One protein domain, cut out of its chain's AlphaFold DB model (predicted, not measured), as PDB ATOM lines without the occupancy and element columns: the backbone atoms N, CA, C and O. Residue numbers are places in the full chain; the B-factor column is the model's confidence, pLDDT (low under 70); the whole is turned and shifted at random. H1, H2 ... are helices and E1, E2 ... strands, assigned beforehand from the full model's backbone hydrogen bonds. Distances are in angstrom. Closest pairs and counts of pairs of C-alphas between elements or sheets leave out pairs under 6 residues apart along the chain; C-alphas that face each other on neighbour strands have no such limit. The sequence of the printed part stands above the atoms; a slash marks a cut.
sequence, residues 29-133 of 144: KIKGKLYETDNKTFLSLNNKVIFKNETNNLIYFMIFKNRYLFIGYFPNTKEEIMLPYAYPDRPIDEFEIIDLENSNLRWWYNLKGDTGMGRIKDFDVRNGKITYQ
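This is residues 29 to 133 of the 144 residues of an uncharacterized protein of Chryseobacterium indoltheticum (UniProt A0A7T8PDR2). A twisted sheet of four strands, E4 to E7, makes the middle; a meander of three strands, E1 to E3, is partly over one face, on the E4 side, and a small hairpin, E8 and E9, is over the opposite face. The short helix H1 and the long link after it lie past one end of the four-stranded sheet. The printed part has 105 residues with nine named strands and one named helix, in the order E1 E2 E3 E4 E5 H1 E6 E7 E8 E9; the sheets run E1 - E2 - E3, E4 - E5 - E6 - E7 and E8 - E9, all antiparallel. The class is mostly strand, though the named elements hold 52 residues, under half. The whole is compact, with a radius of gyration of the C-alphas of 13.6 A and spans of 35 by 30 by 22 A.

E1, residues 33 to 37, begins at C-alpha 33 (273.865, 125.560, 329.620). E2 is residues 42 to 45 and E3 residues 48 to 52. E4, residues 58 to 64, and E5, residues 68 to 74, are each 19.4 A long; C-alpha 58 is at (252.292, 128.849, 341.729). H1 is residues 78 to 81. E6, residues 94 to 99, is 17.2 A long, and E7, residues 106 to 110, is 13.8 A. E8 is residues 120 to 124. E9, residues 129 to 132, ends at C-alpha 132 (257.167, 147.420, 330.372).

E1, E2 and E3 form a meander, each strand the antiparallel neighbour of the one before, with N 44 and O 36 at 2.8 A and N 45 and O 48 at 2.8 A. Residues 29 to 30 pair antiparallel with residues 33 to 34 of E1. E3 and E4 are apart. E4 and E5 are a hairpin at 158 degrees, with N 58 and O 74 at 2.8 A. E5 and E6 stand at 161 degrees, with N 71 and O 96 at 2.8 A. E6 and E7 are a hairpin at 167 degrees, with N 97 and O 107 at 2.8 A. H1 is only just not on this sheet, with 4 pairs of C-alphas within 10 A; its closest C-alphas to E5 are those of Glu 80 and Phe 74, 7.4 A apart. H1 is too short for any O i to N i+4 pair; its one O i to N i+3 pair is within hydrogen-bond range. E8 and E9 are a hairpin at 163 degrees, with N 124 and O 129 at 2.8 A; both are apart from E4, E5, E6 and E7.

The two C-alphas farthest apart are those of Lys 78 and Arg 126, 37.9 A. The printed part has no cut. The link from H1 to E6, residues 82 to 93, is long. The mean pLDDT of the printed part is 77.1; residues 29 to 31, 38 to 41, 78 to 90 and 112 to 115 are under 70.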
ATOM      1  N   LYS A  29     267.886 124.306 327.082       69.62
ATOM      2  CA  LYS A  29     269.266 124.614 326.692       69.62
ATOM      3  C   LYS A  29     269.388 126.077 326.281       69.62
ATOM      4  O   LYS A  29     268.838 126.476 325.257       69.62
ATOM      5  N   ILE A  30     270.125 126.873 327.056       67.38
ATOM      6  CA  ILE A  30     270.316 128.314 326.823       67.38
ATOM      7  C   ILE A  30     271.809 128.613 326.826       67.38
ATOM      8  O   ILE A  30     272.496 128.332 327.803       67.38
ATOM      9  N   LYS A  31     272.334 129.151 325.714       69.06
ATOM     10  CA  LYS A  31     273.782 129.390 325.525       69.06
ATOM     11  C   LYS A  31     274.650 128.172 325.903       69.06
ATOM     12  O   LYS A  31     275.696 128.309 326.527       69.06
ATOM     13  N   GLY A  32     274.188 126.964 325.577       70.31
ATOM     14  CA  GLY A  32     274.902 125.720 325.886       70.31
ATOM     15  C   GLY A  32     274.756 125.203 327.323       70.31
ATOM     16  O   GLY A  32     275.126 124.060 327.564       70.31
ATOM     17  N   LYS A  33     274.173 125.978 328.245       70.94
ATOM     18  CA  LYS A  33     273.865 125.560 329.620       70.94
ATOM     19  C   LYS A  33     272.548 124.784 329.678       70.94
ATOM     20  O   LYS A  33     271.606 125.162 328.977       70.94
ATOM     21  N   LEU A  34     272.486 123.738 330.507       76.06
ATOM     22  CA  LEU A  34     271.286 122.928 330.713       76.06
ATOM     23  C   LEU A  34     270.581 123.363 332.001       76.06
ATOM     24  O   LEU A  34     271.161 123.307 333.084       76.06
ATOM     25  N   TYR A  35     269.337 123.797 331.858       76.81
ATOM     26  CA  TYR A  35     268.442 124.120 332.958       76.81
ATOM     27  C   TYR A  35     267.402 123.021 333.100       76.81
ATOM     28  O   TYR A  35     266.893 122.539 332.091       76.81
ATOM     29  N   GLU A  36     267.060 122.673 334.331       79.44
ATOM     30  CA  GLU A  36     266.058 121.659 334.652       79.44
ATOM     31  C   GLU A  36     265.066 122.209 335.672       79.44
ATOM     32  O   GLU A  36     265.455 122.875 336.630       79.44
ATOM     33  N   THR A  37     263.779 121.957 335.470       74.62
ATOM     34  CA  THR A  37     262.720 122.421 336.373       74.62
ATOM     35  C   THR A  37     261.472 121.568 336.231       74.62
ATOM     36  O   THR A  37     261.103 121.179 335.132       74.62
ATOM     37  N   ASP A  38     260.751 121.328 337.316       67.94
ATOM     38  CA  ASP A  38     259.392 120.766 337.278       67.94
ATOM     39  C   ASP A  38     258.307 121.820 336.971       67.94
ATOM     40  O   ASP A  38     257.112 121.519 336.972       67.94
ATOM     41  N   ASN A  39     258.727 123.062 336.710       63.59
ATOM     42  CA  ASN A  39     257.908 124.246 336.477       63.59
ATOM     43  C   ASN A  39     256.977 124.619 337.636       63.59
ATOM     44  O   ASN A  39     255.990 125.318 337.417       63.59
ATOM     45  N   LYS A  40     257.258 124.135 338.851       64.12
ATOM     46  CA  LYS A  40     256.408 124.356 340.028       64.12
ATOM     47  C   LYS A  40     257.213 124.641 341.287       64.12
ATOM     48  O   LYS A  40     256.883 125.561 342.034       64.12
ATOM     49  N   THR A  41     258.248 123.847 341.536       67.44
ATOM     50  CA  THR A  41     258.936 123.802 342.825       67.44
ATOM     51  C   THR A  41     260.421 124.097 342.747       67.44
ATOM     52  O   THR A  41     260.987 124.524 343.749       67.44
ATOM     53  N   PHE A  42     261.081 123.935 341.600       76.50
ATOM     54  CA  PHE A  42     262.517 124.213 341.527       76.50
ATOM     55  C   PHE A  42     262.991 124.635 340.144       76.50
ATOM     56  O   PHE A  42     262.336 124.383 339.138       76.50
ATOM     57  N   LEU A  43     264.183 125.227 340.104       79.88
ATOM     58  CA  LEU A  43     264.997 125.354 338.901       79.88
ATOM     59  C   LEU A  43     266.454 125.035 339.251       79.88
ATOM     60  O   LEU A  43     267.007 125.557 340.226       79.88
ATOM     61  N   SER A  44     267.085 124.193 338.442       80.94
ATOM     62  CA  SER A  44     268.494 123.833 338.533       80.94
ATOM     63  C   SER A  44     269.243 124.231 337.256       80.94
ATOM     64  O   SER A  44     268.659 124.358 336.180       80.94
ATOM     65  N   LEU A  45     270.546 124.470 337.389       80.81
ATOM     66  CA  LEU A  45     271.489 124.720 336.305       80.81
ATOM     67  C   LEU A  45     272.634 123.715 336.438       80.81
ATOM     68  O   LEU A  45     273.355 123.754 337.435       80.81
ATOM     69  N   ASN A  46     272.825 122.846 335.441       76.75
ATOM     70  CA  ASN A  46     273.843 121.788 335.460       76.75
ATOM     71  C   ASN A  46     273.851 121.020 336.805       76.75
ATOM     72  O   ASN A  46     274.897 120.878 337.438       76.75
ATOM     73  N   ASN A  47     272.670 120.592 337.267       74.62
ATOM     74  CA  ASN A  47     272.425 119.878 338.533       74.62
ATOM     75  C   ASN A  47     272.631 120.692 339.825       74.62
ATOM     76  O   ASN A  47     272.472 120.156 340.920       74.62
ATOM     77  N   LYS A  48     272.940 121.991 339.745       81.50
ATOM     78  CA  LYS A  48     272.953 122.889 340.908       81.50
ATOM     79  C   LYS A  48     271.607 123.594 341.038       81.50
ATOM     80  O   LYS A  48     271.212 124.320 340.129       81.50
ATOM     81  N   VAL A  49     270.927 123.438 342.172       83.00
ATOM     82  CA  VAL A  49     269.684 124.174 342.460       83.00
ATOM     83  C   VAL A  49     269.993 125.669 342.556       83.00
ATOM     84  O   VAL A  49     270.819 126.090 343.364       83.00
ATOM     85  N   ILE A  50     269.348 126.463 341.702       82.38
ATOM     86  CA  ILE A  50     269.458 127.930 341.680       82.38
ATOM     87  C   ILE A  50     268.223 128.602 342.282       82.38
ATOM     88  O   ILE A  50     268.315 129.717 342.795       82.38
ATOM     89  N   PHE A  51     267.093 127.898 342.272       84.19
ATOM     90  CA  PHE A  51     265.855 128.317 342.904       84.19
ATOM     91  C   PHE A  51     265.079 127.107 343.425       84.19
ATOM     92  O   PHE A  51     265.032 126.061 342.771       84.19
ATOM     93  N   LYS A  52     264.430 127.286 344.574       83.44
ATOM     94  CA  LYS A  52     263.461 126.357 345.145       83.44
ATOM     95  C   LYS A  52     262.289 127.173 345.680       83.44
ATOM     96  O   LYS A  52     262.495 128.126 346.423       83.44
ATOM     97  N   ASN A  53     261.079 126.813 345.282       80.56
ATOM     98  CA  ASN A  53     259.859 127.382 345.821       80.56
ATOM     99  C   ASN A  53     259.613 126.782 347.205       80.56
ATOM    100  O   ASN A  53     259.412 125.575 347.335       80.56
ATOM    101  N   GLU A  54     259.631 127.626 348.226       82.12
ATOM    102  CA  GLU A  54     259.330 127.236 349.610       82.12
ATOM    103  C   GLU A  54     257.917 127.665 350.031       82.12
ATOM    104  O   GLU A  54     257.534 127.531 351.190       82.12
ATOM    105  N   THR A  55     257.125 128.175 349.085       78.94
ATOM    106  CA  THR A  55     255.764 128.664 349.315       78.94
ATOM    107  C   THR A  55     254.722 127.726 348.704       78.94
ATOM    108  O   THR A  55     255.041 126.861 347.890       78.94
ATOM    109  N   ASN A  56     253.449 127.937 349.049       76.69
ATOM    110  CA  ASN A  56     252.329 127.285 348.365       76.69
ATOM    111  C   ASN A  56     251.918 128.016 347.070       76.69
ATOM    112  O   ASN A  56     250.896 127.672 346.492       76.69
ATOM    113  N   ASN A  57     252.656 129.035 346.621       77.06
ATOM    114  CA  ASN A  57     252.314 129.781 345.412       77.06
ATOM    115  C   ASN A  57     252.651 128.981 344.150       77.06
ATOM    116  O   ASN A  57     253.590 128.181 344.123       77.06
ATOM    117  N   LEU A  58     251.906 129.242 343.077       75.31
ATOM    118  CA  LEU A  58     252.292 128.849 341.729       75.31
ATOM    119  C   LEU A  58     253.450 129.735 341.268       75.31
ATOM    120  O   LEU A  58     253.443 130.947 341.497       75.31
ATOM    121  N   ILE A  59     254.425 129.132 340.592       77.69
ATOM    122  CA  ILE A  59     255.620 129.821 340.104       77.69
ATOM    123  C   ILE A  59     255.659 129.786 338.588       77.69
ATOM    124  O   ILE A  59     255.408 128.749 337.976       77.69
ATOM    125  N   TYR A  60     256.045 130.908 337.989       76.44
ATOM    126  CA  TYR A  60     256.304 130.994 336.558       76.44
ATOM    127  C   TYR A  60     257.700 131.537 336.305       76.44
ATOM    128  O   TYR A  60     258.091 132.560 336.863       76.44
ATOM    129  N   PHE A  61     258.428 130.871 335.411       78.31
ATOM    130  CA  PHE A  61     259.787 131.239 335.044       78.31
ATOM    131  C   PHE A  61     259.825 131.943 333.688       78.31
ATOM    132  O   PHE A  61     259.203 131.504 332.722       78.31
ATOM    133  N   MET A  62     260.630 132.996 333.583       79.38
ATOM    134  CA  MET A  62     261.023 133.593 332.309       79.38
ATOM    135  C   MET A  62     262.525 133.865 332.327       79.38
ATOM    136  O   MET A  62     263.029 134.548 333.212       79.38
ATOM    137  N   ILE A  63     263.253 133.384 331.319       80.38
ATOM    138  CA  ILE A  63     264.673 133.713 331.170       80.38
ATOM    139  C   ILE A  63     264.815 134.878 330.192       80.38
ATOM    140  O   ILE A  63     264.665 134.737 328.978       80.38
ATOM    141  N   PHE A  64     265.127 136.050 330.732       82.00
ATOM    142  CA  PHE A  64     265.278 137.292 329.992       82.00
ATOM    143  C   PHE A  64     266.732 137.511 329.560       82.00
ATOM    144  O   PHE A  64     267.677 137.314 330.332       82.00
ATOM    145  N   LYS A  65     266.920 137.907 328.291       82.00
ATOM    146  CA  LYS A  65     268.233 138.158 327.659       82.00
ATOM    147  C   LYS A  65     269.273 137.040 327.894       82.00
ATOM    148  O   LYS A  65     270.477 137.293 327.873       82.00
ATOM    149  N   ASN A  66     268.825 135.791 328.074       79.56
ATOM    150  CA  ASN A  66     269.675 134.625 328.360       79.56
ATOM    151  C   ASN A  66     270.589 134.792 329.596       79.56
ATOM    152  O   ASN A  66     271.693 134.241 329.601       79.56
ATOM    153  N   ARG A  67     270.182 135.593 330.591       83.38
ATOM    154  CA  ARG A  67     270.974 135.856 331.807       83.38
ATOM    155  C   ARG A  67     270.130 136.026 333.063       83.38
ATOM    156  O   ARG A  67     270.548 135.573 334.116       83.38
ATOM    157  N   TYR A  68     268.971 136.661 332.969       85.31
ATOM    158  CA  TYR A  68     268.166 136.973 334.145       85.31
ATOM    159  C   TYR A  68     266.992 136.017 334.224       85.31
ATOM    160  O   TYR A  68     266.227 135.904 333.268       85.31
ATOM    161  N   LEU A  69     266.862 135.319 335.342       86.69
ATOM    162  CA  LEU A  69     265.708 134.493 335.633       86.69
ATOM    163  C   LEU A  69     264.681 135.334 336.377       86.69
ATOM    164  O   LEU A  69     264.927 135.734 337.506       86.69
ATOM    165  N   PHE A  70     263.545 135.565 335.745       86.62
ATOM    166  CA  PHE A  70     262.364 136.152 336.352       86.62
ATOM    167  C   PHE A  70     261.479 135.028 336.881       86.62
ATOM    168  O   PHE A  70     261.281 134.021 336.197       86.62
ATOM    169  N   ILE A  71     260.966 135.216 338.090       85.88
ATOM    170  CA  ILE A  71     260.161 134.257 338.837       85.88
ATOM    171  C   ILE A  71     258.916 135.000 339.313       85.88
ATOM    172  O   ILE A  71     259.002 135.786 340.249       85.88
ATOM    173  N   GLY A  72     257.777 134.792 338.660       83.44
ATOM    174  CA  GLY A  72     256.496 135.346 339.105       83.44
ATOM    175  C   GLY A  72     255.817 134.425 340.113       83.44
ATOM    176  O   GLY A  72     255.763 133.214 339.877       83.44
ATOM    177  N   TYR A  73     255.285 134.996 341.193       81.38
ATOM    178  CA  TYR A  73     254.523 134.286 342.220       81.38
ATOM    179  C   TYR A  73     253.036 134.576 342.057       81.38
ATOM    180  O   TYR A  73     252.632 135.729 341.923       81.38
ATOM    181  N   PHE A  74     252.223 133.524 342.100       77.88
ATOM    182  CA  PHE A  74     250.771 133.627 341.999       77.88
ATOM    183  C   PHE A  74     250.105 132.796 343.092       77.88
ATOM    184  O   PHE A  74     250.580 131.691 343.383       77.88
ATOM    185  N   PRO A  75     248.992 133.260 343.676       77.44
ATOM    186  CA  PRO A  75     248.216 132.455 344.603       77.44
ATOM    187  C   PRO A  75     247.826 131.109 343.983       77.44
ATOM    188  O   PRO A  75     247.431 131.021 342.824       77.44
ATOM    189  N   ASN A  76     247.919 130.033 344.757       74.44
ATOM    190  CA  ASN A  76     247.485 128.710 344.314       74.44
ATOM    191  C   ASN A  76     245.986 128.527 344.568       74.44
ATOM    192  O   ASN A  76     245.573 127.830 345.495       74.44
ATOM    193  N   THR A  77     245.171 129.215 343.767       72.12
ATOM    194  CA  THR A  77     243.707 129.092 343.779       72.12
ATOM    195  C   THR A  77     243.208 128.370 342.528       72.12
ATOM    196  O   THR A  77     243.914 128.241 341.526       72.12
ATOM    197  N   LYS A  78     241.969 127.869 342.572       65.94
ATOM    198  CA  LYS A  78     241.370 127.115 341.461       65.94
ATOM    199  C   LYS A  78     241.298 127.957 340.184       65.94
ATOM    200  O   LYS A  78     241.568 127.455 339.095       65.94
ATOM    201  N   GLU A  79     240.982 129.237 340.334       66.38
ATOM    202  CA  GLU A  79     240.945 130.236 339.271       66.38
ATOM    203  C   GLU A  79     242.326 130.387 338.625       66.38
ATOM    204  O   GLU A  79     242.456 130.419 337.403       66.38
ATOM    205  N   GLU A  80     243.374 130.405 339.449       64.00
ATOM    206  CA  GLU A  80     244.749 130.623 339.012       64.00
ATOM    207  C   GLU A  80     245.329 129.422 338.248       64.00
ATOM    208  O   GLU A  80     246.103 129.614 337.303       64.00
ATOM    209  N   ILE A  81     244.892 128.207 338.603       60.12
ATOM    210  CA  ILE A  81     245.236 126.936 337.944       60.12
ATOM    211  C   ILE A  81     244.537 126.790 336.577       60.12
ATOM    212  O   ILE A  81     245.104 126.206 335.655       60.12
ATOM    213  N   MET A  82     243.313 127.306 336.426       51.44
ATOM    214  CA  MET A  82     242.453 127.076 335.253       51.44
ATOM    215  C   MET A  82     242.667 128.045 334.074       51.44
ATOM    216  O   MET A  82     241.902 127.981 333.113       51.44
ATOM    217  N   LEU A  83     243.682 128.919 334.096       55.06
ATOM    218  CA  LEU A  83     243.889 129.980 333.090       55.06
ATOM    219  C   LEU A  83     245.081 129.745 332.124       55.06
ATOM    220  O   LEU A  83     245.967 130.590 332.054       55.06
ATOM    221  N   PRO A  84     245.110 128.667 331.312       47.12
ATOM    222  CA  PRO A  84     246.299 128.233 330.568       47.12
ATOM    223  C   PRO A  84     246.821 129.160 329.444       47.12
ATOM    224  O   PRO A  84     247.877 128.875 328.880       47.12
ATOM    225  N   TYR A  85     246.133 130.254 329.081       46.62
ATOM    226  CA  TYR A  85     246.381 130.953 327.801       46.62
ATOM    227  C   TYR A  85     246.639 132.475 327.854       46.62
ATOM    228  O   TYR A  85     246.884 133.059 326.801       46.62
ATOM    229  N   ALA A  86     246.662 133.130 329.023       49.12
ATOM    230  CA  ALA A  86     246.823 134.600 329.124       49.12
ATOM    231  C   ALA A  86     248.045 135.074 329.947       49.12
ATOM    232  O   ALA A  86     248.157 136.243 330.310       49.12
ATOM    233  N   TYR A  87     248.990 134.177 330.232       58.06
ATOM    234  CA  TYR A  87     250.098 134.414 331.170       58.06
ATOM    235  C   TYR A  87     251.076 135.562 330.855       58.06
ATOM    236  O   TYR A  87     251.552 136.181 331.806       58.06
ATOM    237  N   PRO A  88     251.400 135.895 329.587       57.56
ATOM    238  CA  PRO A  88     252.272 137.035 329.281       57.56
ATOM    239  C   PRO A  88     251.720 138.371 329.801       57.56
ATOM    240  O   PRO A  88     252.488 139.261 330.167       57.56
ATOM    241  N   ASP A  89     250.395 138.480 329.840       62.88
ATOM    242  CA  ASP A  89     249.642 139.694 330.143       62.88
ATOM    243  C   ASP A  89     248.981 139.662 331.525       62.88
ATOM    244  O   ASP A  89     248.322 140.629 331.906       62.88
ATOM    245  N   ARG A  90     249.149 138.564 332.267       68.69
ATOM    246  CA  ARG A  90     248.545 138.386 333.584       68.69
ATOM    247  C   ARG A  90     249.158 139.372 334.583       68.69
ATOM    248  O   ARG A  90     250.383 139.465 334.608       68.69
ATOM    249  N   PRO A  91     248.350 140.050 335.413       73.38
ATOM    250  CA  PRO A  91     248.853 140.811 336.548       73.38
ATOM    251  C   PRO A  91     249.712 139.923 337.446       73.38
ATOM    252  O   PRO A  91     249.349 138.783 337.734       73.38
ATOM    253  N   ILE A  92     250.864 140.432 337.846       75.19
ATOM    254  CA  ILE A  92     251.786 139.759 338.752       75.19
ATOM    255  C   ILE A  92     251.912 140.655 339.957       75.19
ATOM    256  O   ILE A  92     252.363 141.782 339.795       75.19
ATOM    257  N   ASP A  93     251.554 140.139 341.127       77.38
ATOM    258  CA  ASP A  93     251.652 140.893 342.375       77.38
ATOM    259  C   ASP A  93     253.082 140.887 342.917       77.38
ATOM    260  O   ASP A  93     253.566 141.879 343.460       77.38
ATOM    261  N   GLU A  94     253.793 139.772 342.743       85.69
ATOM    262  CA  GLU A  94     255.138 139.584 343.272       85.69
ATOM    263  C   GLU A  94     256.020 138.849 342.273       85.69
ATOM    264  O   GLU A  94     255.612 137.867 341.645       85.69
ATOM    265  N   PHE A  95     257.262 139.306 342.136       87.38
ATOM    266  CA  PHE A  95     258.257 138.554 341.386       87.38
ATOM    267  C   PHE A  95     259.680 138.777 341.903       87.38
ATOM    268  O   PHE A  95     260.018 139.818 342.476       87.38
ATOM    269  N   GLU A  96     260.514 137.771 341.661       90.44
ATOM    270  CA  GLU A  96     261.948 137.755 341.932       90.44
ATOM    271  C   GLU A  96     262.721 137.754 340.605       90.44
ATOM    272  O   GLU A  96     262.316 137.119 339.629       90.44
ATOM    273  N   ILE A  97     263.857 138.452 340.564       90.25
ATOM    274  CA  ILE A  97     264.858 138.316 339.503       90.25
ATOM    275  C   ILE A  97     266.140 137.761 340.105       90.25
ATOM    276  O   ILE A  97     266.659 138.330 341.062       90.25
ATOM    277  N   ILE A  98     266.702 136.724 339.488       89.19
ATOM    278  CA  ILE A  98     268.018 136.168 339.815       89.19
ATOM    279  C   ILE A  98     268.960 136.349 338.619       89.19
ATOM    280  O   ILE A  98     268.621 135.985 337.488       89.19
ATOM    281  N   ASP A  99     270.166 136.871 338.850       88.62
ATOM    282  CA  ASP A  99     271.233 136.830 337.844       88.62
ATOM    283  C   ASP A  99     271.834 135.414 337.763       88.62
ATOM    284  O   ASP A  99     272.417 134.903 338.718       88.62
ATOM    285  N   LEU A 100     271.713 134.763 336.605       83.00
ATOM    286  CA  LEU A 100     272.211 133.402 336.387       83.00
ATOM    287  C   LEU A 100     273.742 133.326 336.269       83.00
ATOM    288  O   LEU A 100     274.299 132.227 336.287       83.00
ATOM    289  N   GLU A 101     274.432 134.459 336.112       84.12
ATOM    290  CA  GLU A 101     275.899 134.534 336.169       84.12
ATOM    291  C   GLU A 101     276.403 134.779 337.599       84.12
ATOM    292  O   GLU A 101     277.497 134.333 337.940       84.12
ATOM    293  N   ASN A 102     275.596 135.418 338.451       85.12
ATOM    294  CA  ASN A 102     275.898 135.646 339.863       85.12
ATOM    295  C   ASN A 102     274.623 135.536 340.713       85.12
ATOM    296  O   ASN A 102     273.960 136.533 340.985       85.12
ATOM    297  N   SER A 103     274.308 134.326 341.181       79.06
ATOM    298  CA  SER A 103     273.046 134.009 341.871       79.06
ATOM    299  C   SER A 103     272.822 134.731 343.207       79.06
ATOM    300  O   SER A 103     271.738 134.620 343.783       79.06
ATOM    301  N   ASN A 104     273.842 135.431 343.714       82.94
ATOM    302  CA  ASN A 104     273.736 136.288 344.894       82.94
ATOM    303  C   ASN A 104     273.115 137.653 344.559       82.94
ATOM    304  O   ASN A 104     272.625 138.333 345.455       82.94
ATOM    305  N   LEU A 105     273.127 138.061 343.284       87.69
ATOM    306  CA  LEU A 105     272.447 139.264 342.819       87.69
ATOM    307  C   LEU A 105     270.986 138.936 342.537       87.69
ATOM    308  O   LEU A 105     270.659 138.208 341.592       87.69
ATOM    309  N   ARG A 106     270.127 139.472 343.402       91.81
ATOM    310  CA  ARG A 106     268.689 139.242 343.392       91.81
ATOM    311  C   ARG A 106     267.939 140.552 343.551       91.81
ATOM    312  O   ARG A 106     268.394 141.448 344.261       91.81
ATOM    313  N   TRP A 107     266.776 140.630 342.921       94.06
ATOM    314  CA  TRP A 107     265.858 141.754 343.052       94.06
ATOM    315  C   TRP A 107     264.461 141.232 343.348       94.06
ATOM    316  O   TRP A 107     263.998 140.305 342.687       94.06
ATOM    317  N   TRP A 108     263.806 141.845 344.325       92.00
ATOM    318  CA  TRP A 108     262.465 141.491 344.771       92.00
ATOM    319  C   TRP A 108     261.530 142.664 344.559       92.00
ATOM    320  O   TRP A 108     261.892 143.811 344.831       92.00
ATOM    321  N   TYR A 109     260.324 142.369 344.093       88.12
ATOM    322  CA  TYR A 109     259.353 143.390 343.744       88.12
ATOM    323  C   TYR A 109     257.961 142.988 344.199       88.12
ATOM    324  O   TYR A 109     257.553 141.839 344.043       88.12
ATOM    325  N   ASN A 110     257.227 143.985 344.684       86.00
ATOM    326  CA  ASN A 110     255.796 143.911 344.926       86.00
ATOM    327  C   ASN A 110     255.120 144.903 343.965       86.00
ATOM    328  O   ASN A 110     255.196 146.124 344.131       86.00
ATOM    329  N   LEU A 111     254.576 144.366 342.882       73.00
ATOM    330  CA  LEU A 111     253.921 145.081 341.801       73.00
ATOM    331  C   LEU A 111     252.426 145.131 342.113       73.00
ATOM    332  O   LEU A 111     251.667 144.253 341.737       73.00
ATOM    333  N   LYS A 112     251.974 146.171 342.805       66.75
ATOM    334  CA  LYS A 112     250.540 146.387 343.037       66.75
ATOM    335  C   LYS A 112     249.827 146.794 341.728       66.75
ATOM    336  O   LYS A 112     249.479 147.967 341.593       66.75
ATOM    337  N   GLY A 113     249.658 145.905 340.738       60.78
ATOM    338  CA  GLY A 113     248.936 146.250 339.501       60.78
ATOM    339  C   GLY A 113     248.989 145.283 338.303       60.78
ATOM    340  O   GLY A 113     249.612 144.228 338.328       60.78
ATOM    341  N   ASP A 114     248.342 145.718 337.210       63.91
ATOM    342  CA  ASP A 114     248.053 144.973 335.963       63.91
ATOM    343  C   ASP A 114     249.257 144.776 335.015       63.91
ATOM    344  O   ASP A 114     249.176 144.956 333.792       63.91
ATOM    345  N   THR A 115     250.423 144.444 335.563       69.00
ATOM    346  CA  THR A 115     251.640 144.216 334.773       69.00
ATOM    347  C   THR A 115     251.987 142.737 334.709       69.00
ATOM    348  O   THR A 115     252.061 142.087 335.743       69.00
ATOM    349  N   GLY A 116     252.258 142.224 333.504       73.88
ATOM    350  CA  GLY A 116     252.669 140.836 333.282       73.88
ATOM    351  C   GLY A 116     254.121 140.688 332.846       73.88
ATOM    352  O   GLY A 116     254.690 141.570 332.197       73.88
ATOM    353  N   MET A 117     254.730 139.545 333.175       77.00
ATOM    354  CA  MET A 117     256.124 139.223 332.826       77.00
ATOM    355  C   MET A 117     256.369 139.269 331.315       77.00
ATOM    356  O   MET A 117     257.436 139.690 330.873       77.00
ATOM    357  N   GLY A 118     255.381 138.888 330.505       72.00
ATOM    358  CA  GLY A 118     255.493 138.923 329.048       72.00
ATOM    359  C   GLY A 118     255.504 140.328 328.451       72.00
ATOM    360  O   GLY A 118     255.899 140.494 327.299       72.00
ATOM    361  N   ARG A 119     255.136 141.349 329.234       77.06
ATOM    362  CA  ARG A 119     255.231 142.760 328.839       77.06
ATOM    363  C   ARG A 119     256.583 143.378 329.171       77.06
ATOM    364  O   ARG A 119     256.785 144.554 328.880       77.06
ATOM    365  N   ILE A 120     257.514 142.644 329.777       81.94
ATOM    366  CA  ILE A 120     258.832 143.179 330.130       81.94
ATOM    367  C   ILE A 120     259.638 143.439 328.856       81.94
ATOM    368  O   ILE A 120     260.013 142.528 328.116       81.94
ATOM    369  N   LYS A 121     259.913 144.720 328.611       84.38
ATOM    370  CA  LYS A 121     260.711 145.208 327.486       84.38
ATOM    371  C   LYS A 121     262.189 145.285 327.842       84.38
ATOM    372  O   LYS A 121     263.036 144.959 327.010       84.38
ATOM    373  N   ASP A 122     262.500 145.760 329.046       86.31
ATOM    374  CA  ASP A 122     263.878 145.947 329.491       86.31
ATOM    375  C   ASP A 122     264.041 145.825 331.007       86.31
ATOM    376  O   ASP A 122     263.087 146.018 331.762       86.31
ATOM    377  N   PHE A 123     265.273 145.540 331.426       88.12
ATOM    378  CA  PHE A 123     265.690 145.436 332.818       88.12
ATOM    379  C   PHE A 123     267.066 146.091 333.004       88.12
ATOM    380  O   PHE A 123     268.069 145.610 332.472       88.12
ATOM    381  N   ASP A 124     267.097 147.193 333.752       88.62
ATOM    382  CA  ASP A 124     268.310 147.882 334.184       88.62
ATOM    383  C   ASP A 124     268.800 147.285 335.503       88.62
ATOM    384  O   ASP A 124     268.261 147.542 336.578       88.62
ATOM    385  N   VAL A 125     269.874 146.516 335.393       88.06
ATOM    386  CA  VAL A 125     270.513 145.769 336.477       88.06
ATOM    387  C   VAL A 125     271.110 146.691 337.533       88.06
ATOM    388  O   VAL A 125     271.116 146.349 338.712       88.06
ATOM    389  N   ARG A 126     271.614 147.866 337.133       85.62
ATOM    390  CA  ARG A 126     272.299 148.779 338.055       85.62
ATOM    391  C   ARG A 126     271.333 149.325 339.098       85.62
ATOM    392  O   ARG A 126     271.699 149.449 340.260       85.62
ATOM    393  N   ASN A 127     270.117 149.643 338.664       87.25
ATOM    394  CA  ASN A 127     269.103 150.278 339.500       87.25
ATOM    395  C   ASN A 127     267.933 149.341 339.838       87.25
ATOM    396  O   ASN A 127     266.999 149.755 340.516       87.25
ATOM    397  N   GLY A 128     267.941 148.105 339.330       86.38
ATOM    398  CA  GLY A 128     266.806 147.192 339.432       86.38
ATOM    399  C   GLY A 128     265.545 147.723 338.734       86.38
ATOM    400  O   GLY A 128     264.440 147.435 339.183       86.38
ATOM    401  N   LYS A 129     265.657 148.537 337.677       88.50
ATOM    402  CA  LYS A 129     264.482 149.152 337.034       88.50
ATOM    403  C   LYS A 129     263.954 148.277 335.901       88.50
ATOM    404  O   LYS A 129     264.704 147.902 335.006       88.50
ATOM    405  N   ILE A 130     262.647 148.032 335.882       86.44
ATOM    406  CA  ILE A 130     261.978 147.313 334.792       86.44
ATOM    407  C   ILE A 130     261.196 148.287 333.928       86.44
ATOM    408  O   ILE A 130     260.516 149.183 334.423       86.44
ATOM    409  N   THR A 131     261.294 148.094 332.617       85.69
ATOM    410  CA  THR A 131     260.492 148.813 331.633       85.69
ATOM    411  C   THR A 131     259.513 147.846 330.992       85.69
ATOM    412  O   THR A 131     259.927 146.829 330.437       85.69
ATOM    413  N   TYR A 132     258.227 148.188 331.021       82.81
ATOM    414  CA  TYR A 132     257.167 147.420 330.372       82.81
ATOM    415  C   TYR A 132     256.819 148.007 328.997       82.81
ATOM    416  O   TYR A 132     256.957 149.209 328.757       82.81
ATOM    417  N   GLN A 133     256.382 147.156 328.072       78.12
ATOM    418  CA  GLN A 133     255.807 147.549 326.795       78.12
ATOM    419  C   GLN A 133     254.313 147.838 326.979       78.12
ATOM    420  O   GLN A 133     253.547 146.950 327.339       78.12
TER     421      GLN A 133